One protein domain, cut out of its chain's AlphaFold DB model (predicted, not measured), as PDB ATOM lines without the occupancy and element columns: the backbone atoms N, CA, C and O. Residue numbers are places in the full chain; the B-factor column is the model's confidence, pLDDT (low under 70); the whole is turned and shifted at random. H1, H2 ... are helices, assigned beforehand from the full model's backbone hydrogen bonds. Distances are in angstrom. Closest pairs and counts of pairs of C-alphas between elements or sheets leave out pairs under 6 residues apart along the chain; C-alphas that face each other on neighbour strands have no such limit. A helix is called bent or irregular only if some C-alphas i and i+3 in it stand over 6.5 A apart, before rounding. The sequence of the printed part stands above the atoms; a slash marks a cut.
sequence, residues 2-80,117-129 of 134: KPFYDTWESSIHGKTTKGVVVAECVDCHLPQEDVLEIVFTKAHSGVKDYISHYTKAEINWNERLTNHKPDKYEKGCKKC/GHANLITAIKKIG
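Overview. This is residues 2 to 80 and 117 to 129 of the 134 residues of the protein "Cytochrom_NNT domain-containing protein" of Nitrospirae bacterium (UniProt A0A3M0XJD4). One long helix, H3, makes one side of a loosely joined set of short helices that meet in two pairs, H1 with H6 and H2 with H5, with H4 near H6. The 92 printed residues include six named helices, H1 to H6 in chain order, and no named strand: all helix. The whole is only just compact, close to loose, with a radius of gyration of the C-alphas of 14.5 A and spans of 38 by 33 by 22 A.

Along the chain. H3, residues 35 to 55, is 30.1 A long, from C-alpha 35 at (373.855, 172.909, 269.723). H1 is residues 2 to 9, H2 25 to 29, H4 61 to 66 and H5 70 to 80, 17.4 A long. H6, residues 121 to 127, ends at C-alpha 127 at (394.829, 157.165, 296.415).

Arrangement. H3 touches no helix but is near H2. H2 and H5 touch, the closest C-alphas being Cys 28 and Gly 76, 4.5 A. H1 and H6 touch at Pro 3 and Ala 124, their closest C-alphas, 5.3 A, with a steep tilt of 47 degrees, opposite ways. H4 and H6 are close but not clearly touching, the C-alphas of Asn 62 and Ile 122 being closest at 6.5 A. Every O i to N i+4 pair is within hydrogen-bond range in H1, H2, H3, H4 and H6; irregular H5, with C-alphas 72 and 75 7.6 A apart, has 3 of 7, and 6 of 8 O i to N i+3 pairs.

Size, cuts and confidence. Residues 81 to 116 are not printed, and C-alphas 80 and 117 are 14.3 A apart across this cut. The link H1 to H2 is long; residues 16 to 20 are under pLDDT 70.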
ATOM      1  N   LYS A   2     392.377 162.466 286.233       90.62
ATOM      2  CA  LYS A   2     392.723 161.027 286.175       90.62
ATOM      3  C   LYS A   2     391.776 160.081 286.956       90.62
ATOM      4  O   LYS A   2     391.313 159.128 286.346       90.62
ATOM      5  N   PRO A   3     391.383 160.351 288.220       92.25
ATOM      6  CA  PRO A   3     390.450 159.470 288.941       92.25
ATOM      7  C   PRO A   3     389.077 159.327 288.277       92.25
ATOM      8  O   PRO A   3     388.460 158.269 288.353       92.25
ATOM      9  N   PHE A   4     388.594 160.383 287.621       92.50
ATOM     10  CA  PHE A   4     387.316 160.372 286.907       92.50
ATOM     11  C   PHE A   4     387.401 159.480 285.674       92.50
ATOM     12  O   PHE A   4     386.516 158.659 285.464       92.50
ATOM     13  N   TYR A   5     388.492 159.603 284.913       92.12
ATOM     14  CA  TYR A   5     388.755 158.734 283.770       92.12
ATOM     15  C   TYR A   5     388.891 157.272 284.208       92.12
ATOM     16  O   TYR A   5     388.156 156.431 283.714       92.12
ATOM     17  N   ASP A   6     389.750 156.975 285.190       92.00
ATOM     18  CA  ASP A   6     390.004 155.599 285.639       92.00
ATOM     19  C   ASP A   6     388.716 154.920 286.144       92.00
ATOM     20  O   ASP A   6     388.447 153.748 285.873       92.00
ATOM     21  N   THR A   7     387.883 155.661 286.885       92.12
ATOM     22  CA  THR A   7     386.610 155.119 287.377       92.12
ATOM     23  C   THR A   7     385.576 154.950 286.271       92.12
ATOM     24  O   THR A   7     384.874 153.941 286.290       92.12
ATOM     25  N   TRP A   8     385.522 155.860 285.294       92.69
ATOM     26  CA  TRP A   8     384.696 155.701 284.097       92.69
ATOM     27  C   TRP A   8     385.137 154.482 283.280       92.69
ATOM     28  O   TRP A   8     384.310 153.621 282.994       92.69
ATOM     29  N   GLU A   9     386.429 154.351 282.988       90.06
ATOM     30  CA  GLU A   9     387.007 153.253 282.202       90.06
ATOM     31  C   GLU A   9     386.711 151.892 282.845       90.06
ATOM     32  O   GLU A   9     386.397 150.919 282.164       90.06
ATOM     33  N   SER A  10     386.725 151.825 284.180       88.12
ATOM     34  CA  SER A  10     386.382 150.608 284.926       88.12
ATOM     35  C   SER A  10     384.873 150.312 285.022       88.12
ATOM     36  O   SER A  10     384.486 149.210 285.437       88.12
ATOM     37  N   SER A  11     384.017 151.276 284.669       88.81
ATOM     38  CA  SER A  11     382.559 151.174 284.759       88.81
ATOM     39  C   SER A  11     381.958 150.387 283.592       88.81
ATOM     40  O   SER A  11     382.622 150.071 282.608       88.81
ATOM     41  N   ILE A  12     380.659 150.101 283.677       87.06
ATOM     42  CA  ILE A  12     379.911 149.478 282.575       87.06
ATOM     43  C   ILE A  12     379.786 150.386 281.341       87.06
ATOM     44  O   ILE A  12     379.499 149.882 280.264       87.06
ATOM     45  N   HIS A  13     380.015 151.696 281.490       90.75
ATOM     46  CA  HIS A  13     379.907 152.677 280.406       90.75
ATOM     47  C   HIS A  13     381.250 153.017 279.746       90.75
ATOM     48  O   HIS A  13     381.241 153.534 278.633       90.75
ATOM     49  N   GLY A  14     382.379 152.738 280.411       88.06
ATOM     50  CA  GLY A  14     383.729 152.946 279.866       88.06
ATOM     51  C   GLY A  14     384.436 151.661 279.428       88.06
ATOM     52  O   GLY A  14     385.386 151.719 278.650       88.06
ATOM     53  N   LYS A  15     383.971 150.486 279.872       79.62
ATOM     54  CA  LYS A  15     384.510 149.200 279.412       79.62
ATOM     55  C   LYS A  15     384.116 148.929 277.963       79.62
ATOM     56  O   LYS A  15     382.935 148.841 277.641       79.62
ATOM     57  N   THR A  16     385.110 148.682 277.114       67.00
ATOM     58  CA  THR A  16     384.889 148.168 275.759       67.00
ATOM     59  C   THR A  16     384.810 146.640 275.765       67.00
ATOM     60  O   THR A  16     385.741 145.943 276.171       67.00
ATOM     61  N   THR A  17     383.683 146.100 275.310       62.66
ATOM     62  CA  THR A  17     383.576 144.721 274.823       62.66
ATOM     63  C   THR A  17     383.106 144.774 273.373       62.66
ATOM     64  O   THR A  17     382.414 145.709 272.967       62.66
ATOM     65  N   LYS A  18     383.532 143.807 272.548       55.78
ATOM     66  CA  LYS A  18     383.252 143.812 271.102       55.78
ATOM     67  C   LYS A  18     381.746 143.985 270.844       55.78
ATOM     68  O   LYS A  18     380.963 143.124 271.230       55.78
ATOM     69  N   GLY A  19     381.378 145.079 270.174       56.53
ATOM     70  CA  GLY A  19     380.000 145.390 269.773       56.53
ATOM     71  C   GLY A  19     379.217 146.324 270.706       56.53
ATOM     72  O   GLY A  19     378.086 146.661 270.369       56.53
ATOM     73  N   VAL A  20     379.782 146.771 271.835       69.00
ATOM     74  CA  VAL A  20     379.121 147.719 272.753       69.00
ATOM     75  C   VAL A  20     379.592 149.147 272.478       69.00
ATOM     76  O   VAL A  20     380.793 149.414 272.448       69.00
ATOM     77  N   VAL A  21     378.645 150.072 272.284       78.06
ATOM     78  CA  VAL A  21     378.935 151.511 272.198       78.06
ATOM     79  C   VAL A  21     379.393 151.991 273.573       78.06
ATOM     80  O   VAL A  21     378.647 151.906 274.547       78.06
ATOM     81  N   VAL A  22     380.628 152.478 273.644       88.44
ATOM     82  CA  VAL A  22     381.198 153.086 274.848       88.44
ATOM     83  C   VAL A  22     380.649 154.504 274.969       88.44
ATOM     84  O   VAL A  22     380.710 155.262 274.003       88.44
ATOM     85  N   ALA A  23     380.106 154.858 276.134       91.31
ATOM     86  CA  ALA A  23     379.601 156.206 276.365       91.31
ATOM     87  C   ALA A  23     380.765 157.145 276.688       91.31
ATOM     88  O   ALA A  23     381.575 156.864 277.574       91.31
ATOM     89  N   GLU A  24     380.835 158.279 276.007       92.06
ATOM     90  CA  GLU A  24     381.825 159.312 276.276       92.06
ATOM     91  C   GLU A  24     381.434 160.155 277.495       92.06
ATOM     92  O   GLU A  24     380.271 160.228 277.899       92.06
ATOM     93  N   CYS A  25     382.396 160.893 278.058       92.94
ATOM     94  CA  CYS A  25     382.135 161.822 279.161       92.94
ATOM     95  C   CYS A  25     380.979 162.790 278.840       92.94
ATOM     96  O   CYS A  25     380.171 163.124 279.708       92.94
ATOM     97  N   VAL A  26     380.899 163.249 277.586       93.31
ATOM     98  CA  VAL A  26     379.900 164.226 277.133       93.31
ATOM     99  C   VAL A  26     378.509 163.629 276.928       93.31
ATOM    100  O   VAL A  26     377.547 164.389 276.980       93.31
ATOM    101  N   ASP A  27     378.370 162.311 276.768       92.94
ATOM    102  CA  ASP A  27     377.059 161.664 276.604       92.94
ATOM    103  C   ASP A  27     376.197 161.771 277.867       92.94
ATOM    104  O   ASP A  27     374.969 161.804 277.789       92.94
ATOM    105  N   CYS A  28     376.840 161.884 279.032       91.88
ATOM    106  CA  CYS A  28     376.167 162.096 280.311       91.88
ATOM    107  C   CYS A  28     376.279 163.548 280.799       91.88
ATOM    108  O   CYS A  28     375.323 164.084 281.353       91.88
ATOM    109  N   HIS A  29     377.445 164.188 280.646       92.12
ATOM    110  CA  HIS A  29     377.720 165.478 281.294       92.12
ATOM    111  C   HIS A  29     377.332 166.715 280.479       92.12
ATOM    112  O   HIS A  29     377.356 167.818 281.034       92.12
ATOM    113  N   LEU A  30     376.984 166.556 279.202       92.88
ATOM    114  CA  LEU A  30     376.587 167.655 278.325       92.88
ATOM    115  C   LEU A  30     375.092 167.549 277.966       92.88
ATOM    116  O   LEU A  30     374.543 166.445 277.970       92.88
ATOM    117  N   PRO A  31     374.407 168.667 277.664       90.88
ATOM    118  CA  PRO A  31     373.101 168.627 277.011       90.88
ATOM    119  C   PRO A  31     373.173 167.857 275.685       90.88
ATOM    120  O   PRO A  31     374.240 167.753 275.088       90.88
ATOM    121  N   GLN A  32     372.052 167.291 275.231       84.75
ATOM    122  CA  GLN A  32     372.037 166.364 274.085       84.75
ATOM    123  C   GLN A  32     371.211 166.857 272.887       84.75
ATOM    124  O   GLN A  32     371.164 166.167 271.874       84.75
ATOM    125  N   GLU A  33     370.536 168.003 272.998       83.19
ATOM    126  CA  GLU A  33     369.469 168.391 272.058       83.19
ATOM    127  C   GLU A  33     369.758 169.707 271.323       83.19
ATOM    128  O   GLU A  33     369.547 169.780 270.115       83.19
ATOM    129  N   ASP A  34     370.274 170.728 272.013       90.75
ATOM    130  CA  ASP A  34     370.507 172.060 271.445       90.75
ATOM    131  C   ASP A  34     372.011 172.342 271.285       90.75
ATOM    132  O   ASP A  34     372.778 172.307 272.248       90.75
ATOM    133  N   VAL A  35     372.444 172.639 270.054       93.06
ATOM    134  CA  VAL A  35     373.855 172.909 269.723       93.06
ATOM    135  C   VAL A  35     374.388 174.156 270.435       93.06
ATOM    136  O   VAL A  35     375.534 174.154 270.885       93.06
ATOM    137  N   LEU A  36     373.586 175.214 270.566       94.75
ATOM    138  CA  LEU A  36     373.979 176.421 271.292       94.75
ATOM    139  C   LEU A  36     374.112 176.124 272.788       94.75
ATOM    140  O   LEU A  36     375.095 176.539 273.404       94.75
ATOM    141  N   GLU A  37     373.184 175.354 273.359       92.81
ATOM    142  CA  GLU A  37     373.247 174.921 274.759       92.81
ATOM    143  C   GLU A  37     374.477 174.038 275.020       92.81
ATOM    144  O   GLU A  37     375.183 174.218 276.017       92.81
ATOM    145  N   ILE A  38     374.783 173.122 274.096       92.81
ATOM    146  CA  ILE A  38     375.981 172.273 274.107       92.81
ATOM    147  C   ILE A  38     377.243 173.133 274.124       92.81
ATOM    148  O   ILE A  38     378.094 172.964 275.002       92.81
ATOM    149  N   VAL A  39     377.370 174.064 273.174       95.56
ATOM    150  CA  VAL A  39     378.555 174.920 273.038       95.56
ATOM    151  C   VAL A  39     378.718 175.806 274.268       95.56
ATOM    152  O   VAL A  39     379.805 175.841 274.849       95.56
ATOM    153  N   PHE A  40     377.645 176.461 274.717       96.00
ATOM    154  CA  PHE A  40     377.669 177.311 275.904       96.00
ATOM    155  C   PHE A  40     378.049 176.519 277.158       96.00
ATOM    156  O   PHE A  40     378.960 176.913 277.888       96.00
ATOM    157  N   THR A  41     377.418 175.364 277.388       94.62
ATOM    158  CA  THR A  41     377.690 174.528 278.566       94.62
ATOM    159  C   THR A  41     379.120 173.998 278.559       94.62
ATOM    160  O   THR A  41     379.783 173.994 279.602       94.62
ATOM    161  N   LYS A  42     379.621 173.583 277.390       94.81
ATOM    162  CA  LYS A  42     380.996 173.104 277.230       94.81
ATOM    163  C   LYS A  42     382.001 174.222 277.498       94.81
ATOM    164  O   LYS A  42     382.941 174.007 278.259       94.81
ATOM    165  N   ALA A  43     381.781 175.407 276.925       96.56
ATOM    166  CA  ALA A  43     382.644 176.567 277.123       96.56
ATOM    167  C   ALA A  43     382.654 177.014 278.590       96.56
ATOM    168  O   ALA A  43     383.717 177.129 279.197       96.56
ATOM    169  N   HIS A  44     381.476 177.183 279.194       96.44
ATOM    170  CA  HIS A  44     381.336 177.573 280.594       96.44
ATOM    171  C   HIS A  44     382.007 176.569 281.544       96.44
ATOM    172  O   HIS A  44     382.739 176.968 282.449       96.44
ATOM    173  N   SER A  45     381.813 175.264 281.324       94.19
ATOM    174  CA  SER A  45     382.461 174.231 282.145       94.19
ATOM    175  C   SER A  45     383.981 174.243 281.966       94.19
ATOM    176  O   SER A  45     384.705 174.229 282.957       94.19
ATOM    177  N   GLY A  46     384.468 174.378 280.727       94.62
ATOM    178  CA  GLY A  46     385.901 174.463 280.437       94.62
ATOM    179  C   GLY A  46     386.585 175.668 281.092       94.62
ATOM    180  O   GLY A  46     387.674 175.525 281.641       94.62
ATOM    181  N   VAL A  47     385.936 176.837 281.109       97.19
ATOM    182  CA  VAL A  47     386.452 178.029 281.810       97.19
ATOM    183  C   VAL A  47     386.552 177.781 283.316       97.19
ATOM    184  O   VAL A  47     387.566 178.114 283.927       97.19
ATOM    185  N   LYS A  48     385.535 177.161 283.927       94.06
ATOM    186  CA  LYS A  48     385.562 176.830 285.361       94.06
ATOM    187  C   LYS A  48     386.672 175.840 285.700       94.06
ATOM    188  O   LYS A  48     387.362 176.037 286.699       94.06
ATOM    189  N   ASP A  49     386.865 174.823 284.865       92.62
ATOM    190  CA  ASP A  49     387.937 173.841 285.036       92.62
ATOM    191  C   ASP A  49     389.318 174.497 284.901       92.62
ATOM    192  O   ASP A  49     390.199 174.249 285.725       92.62
ATOM    193  N   TYR A  50     389.493 175.396 283.924       95.19
ATOM    194  CA  TYR A  50     390.724 176.169 283.752       95.19
ATOM    195  C   TYR A  50     391.031 177.042 284.974       95.19
ATOM    196  O   TYR A  50     392.137 176.975 285.511       95.19
ATOM    197  N   ILE A  51     390.050 177.817 285.451       94.81
ATOM    198  CA  ILE A  51     390.212 178.667 286.638       94.81
ATOM    199  C   ILE A  51     390.587 177.807 287.843       94.81
ATOM    200  O   ILE A  51     391.569 178.108 288.514       94.81
ATOM    201  N   SER A  52     389.856 176.716 288.089       91.06
ATOM    202  CA  SER A  52     390.128 175.811 289.208       91.06
ATOM    203  C   SER A  52     391.523 175.197 289.140       91.06
ATOM    204  O   SER A  52     392.166 175.031 290.177       91.06
ATOM    205  N   HIS A  53     391.988 174.838 287.942       90.00
ATOM    206  CA  HIS A  53     393.329 174.302 287.744       90.00
ATOM    207  C   HIS A  53     394.398 175.361 288.032       90.00
ATOM    208  O   HIS A  53     395.347 175.091 288.767       90.00
ATOM    209  N   TYR A  54     394.218 176.572 287.501       94.06
ATOM    210  CA  TYR A  54     395.162 177.674 287.657       94.06
ATOM    211  C   TYR A  54     395.276 178.146 289.113       94.06
ATOM    212  O   TYR A  54     396.378 178.325 289.626       94.06
ATOM    213  N   THR A  55     394.146 178.295 289.808       92.94
ATOM    214  CA  THR A  55     394.116 178.732 291.214       92.94
ATOM    215  C   THR A  55     394.420 177.613 292.204       92.94
ATOM    216  O   THR A  55     394.538 177.886 293.396       92.94
ATOM    217  N   LYS A  56     394.557 176.364 291.730       87.69
ATOM    218  CA  LYS A  56     394.677 175.161 292.570       87.69
ATOM    219  C   LYS A  56     393.541 175.070 293.591       87.69
ATOM    220  O   LYS A  56     393.778 174.748 294.752       87.69
ATOM    221  N   ALA A  57     392.319 175.386 293.159       85.31
ATOM    222  CA  ALA A  57     391.164 175.381 294.043       85.31
ATOM    223  C   ALA A  57     390.984 173.993 294.670       85.31
ATOM    224  O   ALA A  57     390.951 172.979 293.965       85.31
ATOM    225  N   GLU A  58     390.857 173.954 295.992       85.50
ATOM    226  CA  GLU A  58     390.548 172.724 296.708       85.50
ATOM    227  C   GLU A  58     389.043 172.457 296.574       85.50
ATOM    228  O   GLU A  58     388.206 173.282 296.939       85.50
ATOM    229  N   ILE A  59     388.687 171.322 295.970       85.75
ATOM    230  CA  ILE A  59     387.294 170.937 295.726       85.75
ATOM    231  C   ILE A  59     386.945 169.798 296.679       85.75
ATOM    232  O   ILE A  59     387.606 168.758 296.658       85.75
ATOM    233  N   ASN A  60     385.886 169.967 297.471       89.38
ATOM    234  CA  ASN A  60     385.289 168.883 298.244       89.38
ATOM    235  C   ASN A  60     384.469 167.977 297.303       89.38
ATOM    236  O   ASN A  60     383.307 168.248 296.979       89.38
ATOM    237  N   TRP A  61     385.094 166.922 296.774       88.12
ATOM    238  CA  TRP A  61     384.428 166.029 295.821       88.12
ATOM    239  C   TRP A  61     383.377 165.150 296.488       88.12
ATOM    240  O   TRP A  61     382.361 164.848 295.863       88.12
ATOM    241  N   ASN A  62     383.588 164.777 297.750       88.31
ATOM    242  CA  ASN A  62     382.619 164.009 298.523       88.31
ATOM    243  C   ASN A  62     381.300 164.771 298.702       88.31
ATOM    244  O   ASN A  62     380.226 164.221 298.454       88.31
ATOM    245  N   GLU A  63     381.376 166.054 299.056       89.69
ATOM    246  CA  GLU A  63     380.203 166.922 299.130       89.69
ATOM    247  C   GLU A  63     379.514 167.035 297.765       89.69
ATOM    248  O   GLU A  63     378.306 166.824 297.660       89.69
ATOM    249  N   ARG A  64     380.270 167.290 296.688       88.00
ATOM    250  CA  ARG A  64     379.697 167.400 295.335       88.00
ATOM    251  C   ARG A  64     378.990 166.133 294.873       88.00
ATOM    252  O   ARG A  64     377.962 166.234 294.209       88.00
ATOM    253  N   LEU A  65     379.530 164.959 295.196       84.94
ATOM    254  CA  LEU A  65     378.883 163.683 294.895       84.94
ATOM    255  C   LEU A  65     377.654 163.440 295.766       84.94
ATOM    256  O   LEU A  65     376.707 162.822 295.299       84.94
ATOM    257  N   THR A  66     377.631 163.934 297.000       84.44
ATOM    258  CA  THR A  66     376.476 163.773 297.895       84.44
ATOM    259  C   THR A  66     375.330 164.704 297.493       84.44
ATOM    260  O   THR A  66     374.177 164.289 297.454       84.44
ATOM    261  N   ASN A  67     375.659 165.938 297.107       86.31
ATOM    262  CA  ASN A  67     374.701 167.001 296.793       86.31
ATOM    263  C   ASN A  67     374.345 167.089 295.300       86.31
ATOM    264  O   ASN A  67     373.683 168.040 294.872       86.31
ATOM    265  N   HIS A  68     374.804 166.146 294.471       83.31
ATOM    266  CA  HIS A  68     374.477 166.179 293.051       83.31
ATOM    267  C   HIS A  68     372.972 165.991 292.840       83.31
ATOM    268  O   HIS A  68     372.322 165.204 293.520       83.31
ATOM    269  N   LYS A  69     372.431 166.698 291.845       86.38
ATOM    270  CA  LYS A  69     371.055 166.523 291.378       86.38
ATOM    271  C   LYS A  69     370.947 165.222 290.568       86.38
ATOM    272  O   LYS A  69     371.538 165.168 289.483       86.38
ATOM    273  N   PRO A  70     370.262 164.172 291.062       81.94
ATOM    274  CA  PRO A  70     370.239 162.866 290.399       81.94
ATOM    275  C   PRO A  70     369.540 162.896 289.031       81.94
ATOM    276  O   PRO A  70     369.861 162.115 288.143       81.94
ATOM    277  N   ASP A  71     368.603 163.817 288.838       86.69
ATOM    278  CA  ASP A  71     367.848 164.051 287.605       86.69
ATOM    279  C   ASP A  71     368.663 164.757 286.502       86.69
ATOM    280  O   ASP A  71     368.258 164.794 285.340       86.69
ATOM    281  N   LYS A  72     369.856 165.276 286.819       88.44
ATOM    282  CA  LYS A  72     370.706 165.979 285.844       88.44
ATOM    283  C   LYS A  72     371.105 165.100 284.648       88.44
ATOM    284  O   LYS A  72     371.369 165.621 283.567       88.44
ATOM    285  N   TYR A  73     371.167 163.784 284.838       91.88
ATOM    286  CA  TYR A  73     371.683 162.840 283.844       91.88
ATOM    287  C   TYR A  73     370.589 162.147 283.020       91.88
ATOM    288  O   TYR A  73     370.910 161.381 282.115       91.88
ATOM    289  N   GLU A  74     369.309 162.434 283.276       92.75
ATOM    290  CA  GLU A  74     368.177 161.704 282.682       92.75
ATOM    291  C   GLU A  74     368.179 161.743 281.153       92.75
ATOM    292  O   GLU A  74     367.942 160.724 280.505       92.75
ATOM    293  N   LYS A  75     368.481 162.910 280.564       92.38
ATOM    294  CA  LYS A  75     368.575 163.057 279.104       92.38
ATOM    295  C   LYS A  75     369.703 162.197 278.522       92.38
ATOM    296  O   LYS A  75     369.502 161.557 277.492       92.38
ATOM    297  N   GLY A  76     370.851 162.137 279.200       92.56
ATOM    298  CA  GLY A  76     371.977 161.285 278.812       92.56
ATOM    299  C   GLY A  76     371.621 159.800 278.891       92.56
ATOM    300  O   GLY A  76     371.795 159.068 277.920       92.56
ATOM    301  N   CYS A  77     370.997 159.364 279.991       93.38
ATOM    302  CA  CYS A  77     370.521 157.987 280.143       93.38
ATOM    303  C   CYS A  77     369.541 157.603 279.021       93.38
ATOM    304  O   CYS A  77     369.728 156.588 278.349       93.38
ATOM    305  N   LYS A  78     368.542 158.454 278.754       92.25
ATOM    306  CA  LYS A  78     367.521 158.241 277.713       92.25
ATOM    307  C   LYS A  78     368.050 158.368 276.288       92.25
ATOM    308  O   LYS A  78     367.332 158.021 275.351       92.25
ATOM    309  N   LYS A  79     369.269 158.865 276.066       90.69
ATOM    310  CA  LYS A  79     369.884 158.879 274.731       90.69
ATOM    311  C   LYS A  79     370.168 157.458 274.240       90.69
ATOM    312  O   LYS A  79     369.914 157.182 273.072       90.69
ATOM    313  N   CYS A  80     370.603 156.571 275.134       90.69
ATOM    314  CA  CYS A  80     370.952 155.187 274.805       90.69
ATOM    315  C   CYS A  80     369.917 154.175 275.328       90.69
ATOM    316  O   CYS A  80     369.570 153.232 274.621       90.69
ATOM    317  N   GLY A 117     378.411 155.825 286.737       79.12
ATOM    318  CA  GLY A 117     379.379 156.826 286.270       79.12
ATOM    319  C   GLY A 117     380.746 156.672 286.933       79.12
ATOM    320  O   GLY A 117     381.746 156.462 286.256       79.12
ATOM    321  N   HIS A 118     380.789 156.759 288.270       89.69
ATOM    322  CA  HIS A 118     382.046 156.807 289.025       89.69
ATOM    323  C   HIS A 118     381.962 156.135 290.417       89.69
ATOM    324  O   HIS A 118     382.276 156.759 291.431       89.69
ATOM    325  N   ALA A 119     381.550 154.861 290.496       83.44
ATOM    326  CA  ALA A 119     381.273 154.156 291.767       83.44
ATOM    327  C   ALA A 119     382.372 154.253 292.851       83.44
ATOM    328  O   ALA A 119     382.055 154.292 294.035       83.44
ATOM    329  N   ASN A 120     383.652 154.310 292.466       86.62
ATOM    330  CA  ASN A 120     384.794 154.314 293.394       86.62
ATOM    331  C   ASN A 120     385.596 155.627 293.376       86.62
ATOM    332  O   ASN A 120     386.791 155.633 293.683       86.62
ATOM    333  N   LEU A 121     384.965 156.742 292.991       91.00
ATOM    334  CA  LEU A 121     385.660 158.010 292.750       91.00
ATOM    335  C   LEU A 121     386.414 158.542 293.966       91.00
ATOM    336  O   LEU A 121     387.590 158.870 293.849       91.00
ATOM    337  N   ILE A 122     385.769 158.589 295.133       90.25
ATOM    338  CA  ILE A 122     386.387 159.127 296.355       90.25
ATOM    339  C   ILE A 122     387.613 158.309 296.755       90.25
ATOM    340  O   ILE A 122     388.665 158.862 297.072       90.25
ATOM    341  N   THR A 123     387.521 156.984 296.660       90.31
ATOM    342  CA  THR A 123     388.659 156.092 296.893       90.31
ATOM    343  C   THR A 123     389.791 156.357 295.897       90.31
ATOM    344  O   THR A 123     390.955 156.439 296.291       90.31
ATOM    345  N   ALA A 124     389.466 156.541 294.613       90.50
ATOM    346  CA  ALA A 124     390.449 156.830 293.573       90.50
ATOM    347  C   ALA A 124     391.130 158.201 293.760       90.50
ATOM    348  O   ALA A 124     392.337 158.309 293.552       90.50
ATOM    349  N   ILE A 125     390.390 159.228 294.195       89.25
ATOM    350  CA  ILE A 125     390.916 160.568 294.505       89.25
ATOM    351  C   ILE A 125     391.890 160.502 295.687       89.25
ATOM    352  O   ILE A 125     393.017 160.992 295.579       89.25
ATOM    353  N   LYS A 126     391.501 159.832 296.779       86.88
ATOM    354  CA  LYS A 126     392.343 159.671 297.977       86.88
ATOM    355  C   LYS A 126     393.661 158.958 297.670       86.88
ATOM    356  O   LYS A 126     394.706 159.361 298.173       86.88
ATOM    357  N   LYS A 127     393.638 157.942 296.798       84.81
ATOM    358  CA  LYS A 127     394.829 157.165 296.415       84.81
ATOM    359  C   LYS A 127     395.928 158.013 295.762       84.81
ATOM    360  O   LYS A 127     397.098 157.667 295.877       84.81
ATOM    361  N   ILE A 128     395.566 159.097 295.076       81.38
ATOM    362  CA  ILE A 128     396.522 159.947 294.352       81.38
ATOM    363  C   ILE A 128     396.878 161.244 295.095       81.38
ATOM    364  O   ILE A 128     397.554 162.099 294.529       81.38
ATOM    365  N   GLY A 129     396.429 161.401 296.345       71.19
ATOM    366  CA  GLY A 129     396.826 162.517 297.208       71.19
ATOM    367  C   GLY A 129     396.324 163.895 296.764       71.19
ATOM    368  O   GLY A 129     396.950 164.898 297.105       71.19
TER     369      GLY A 129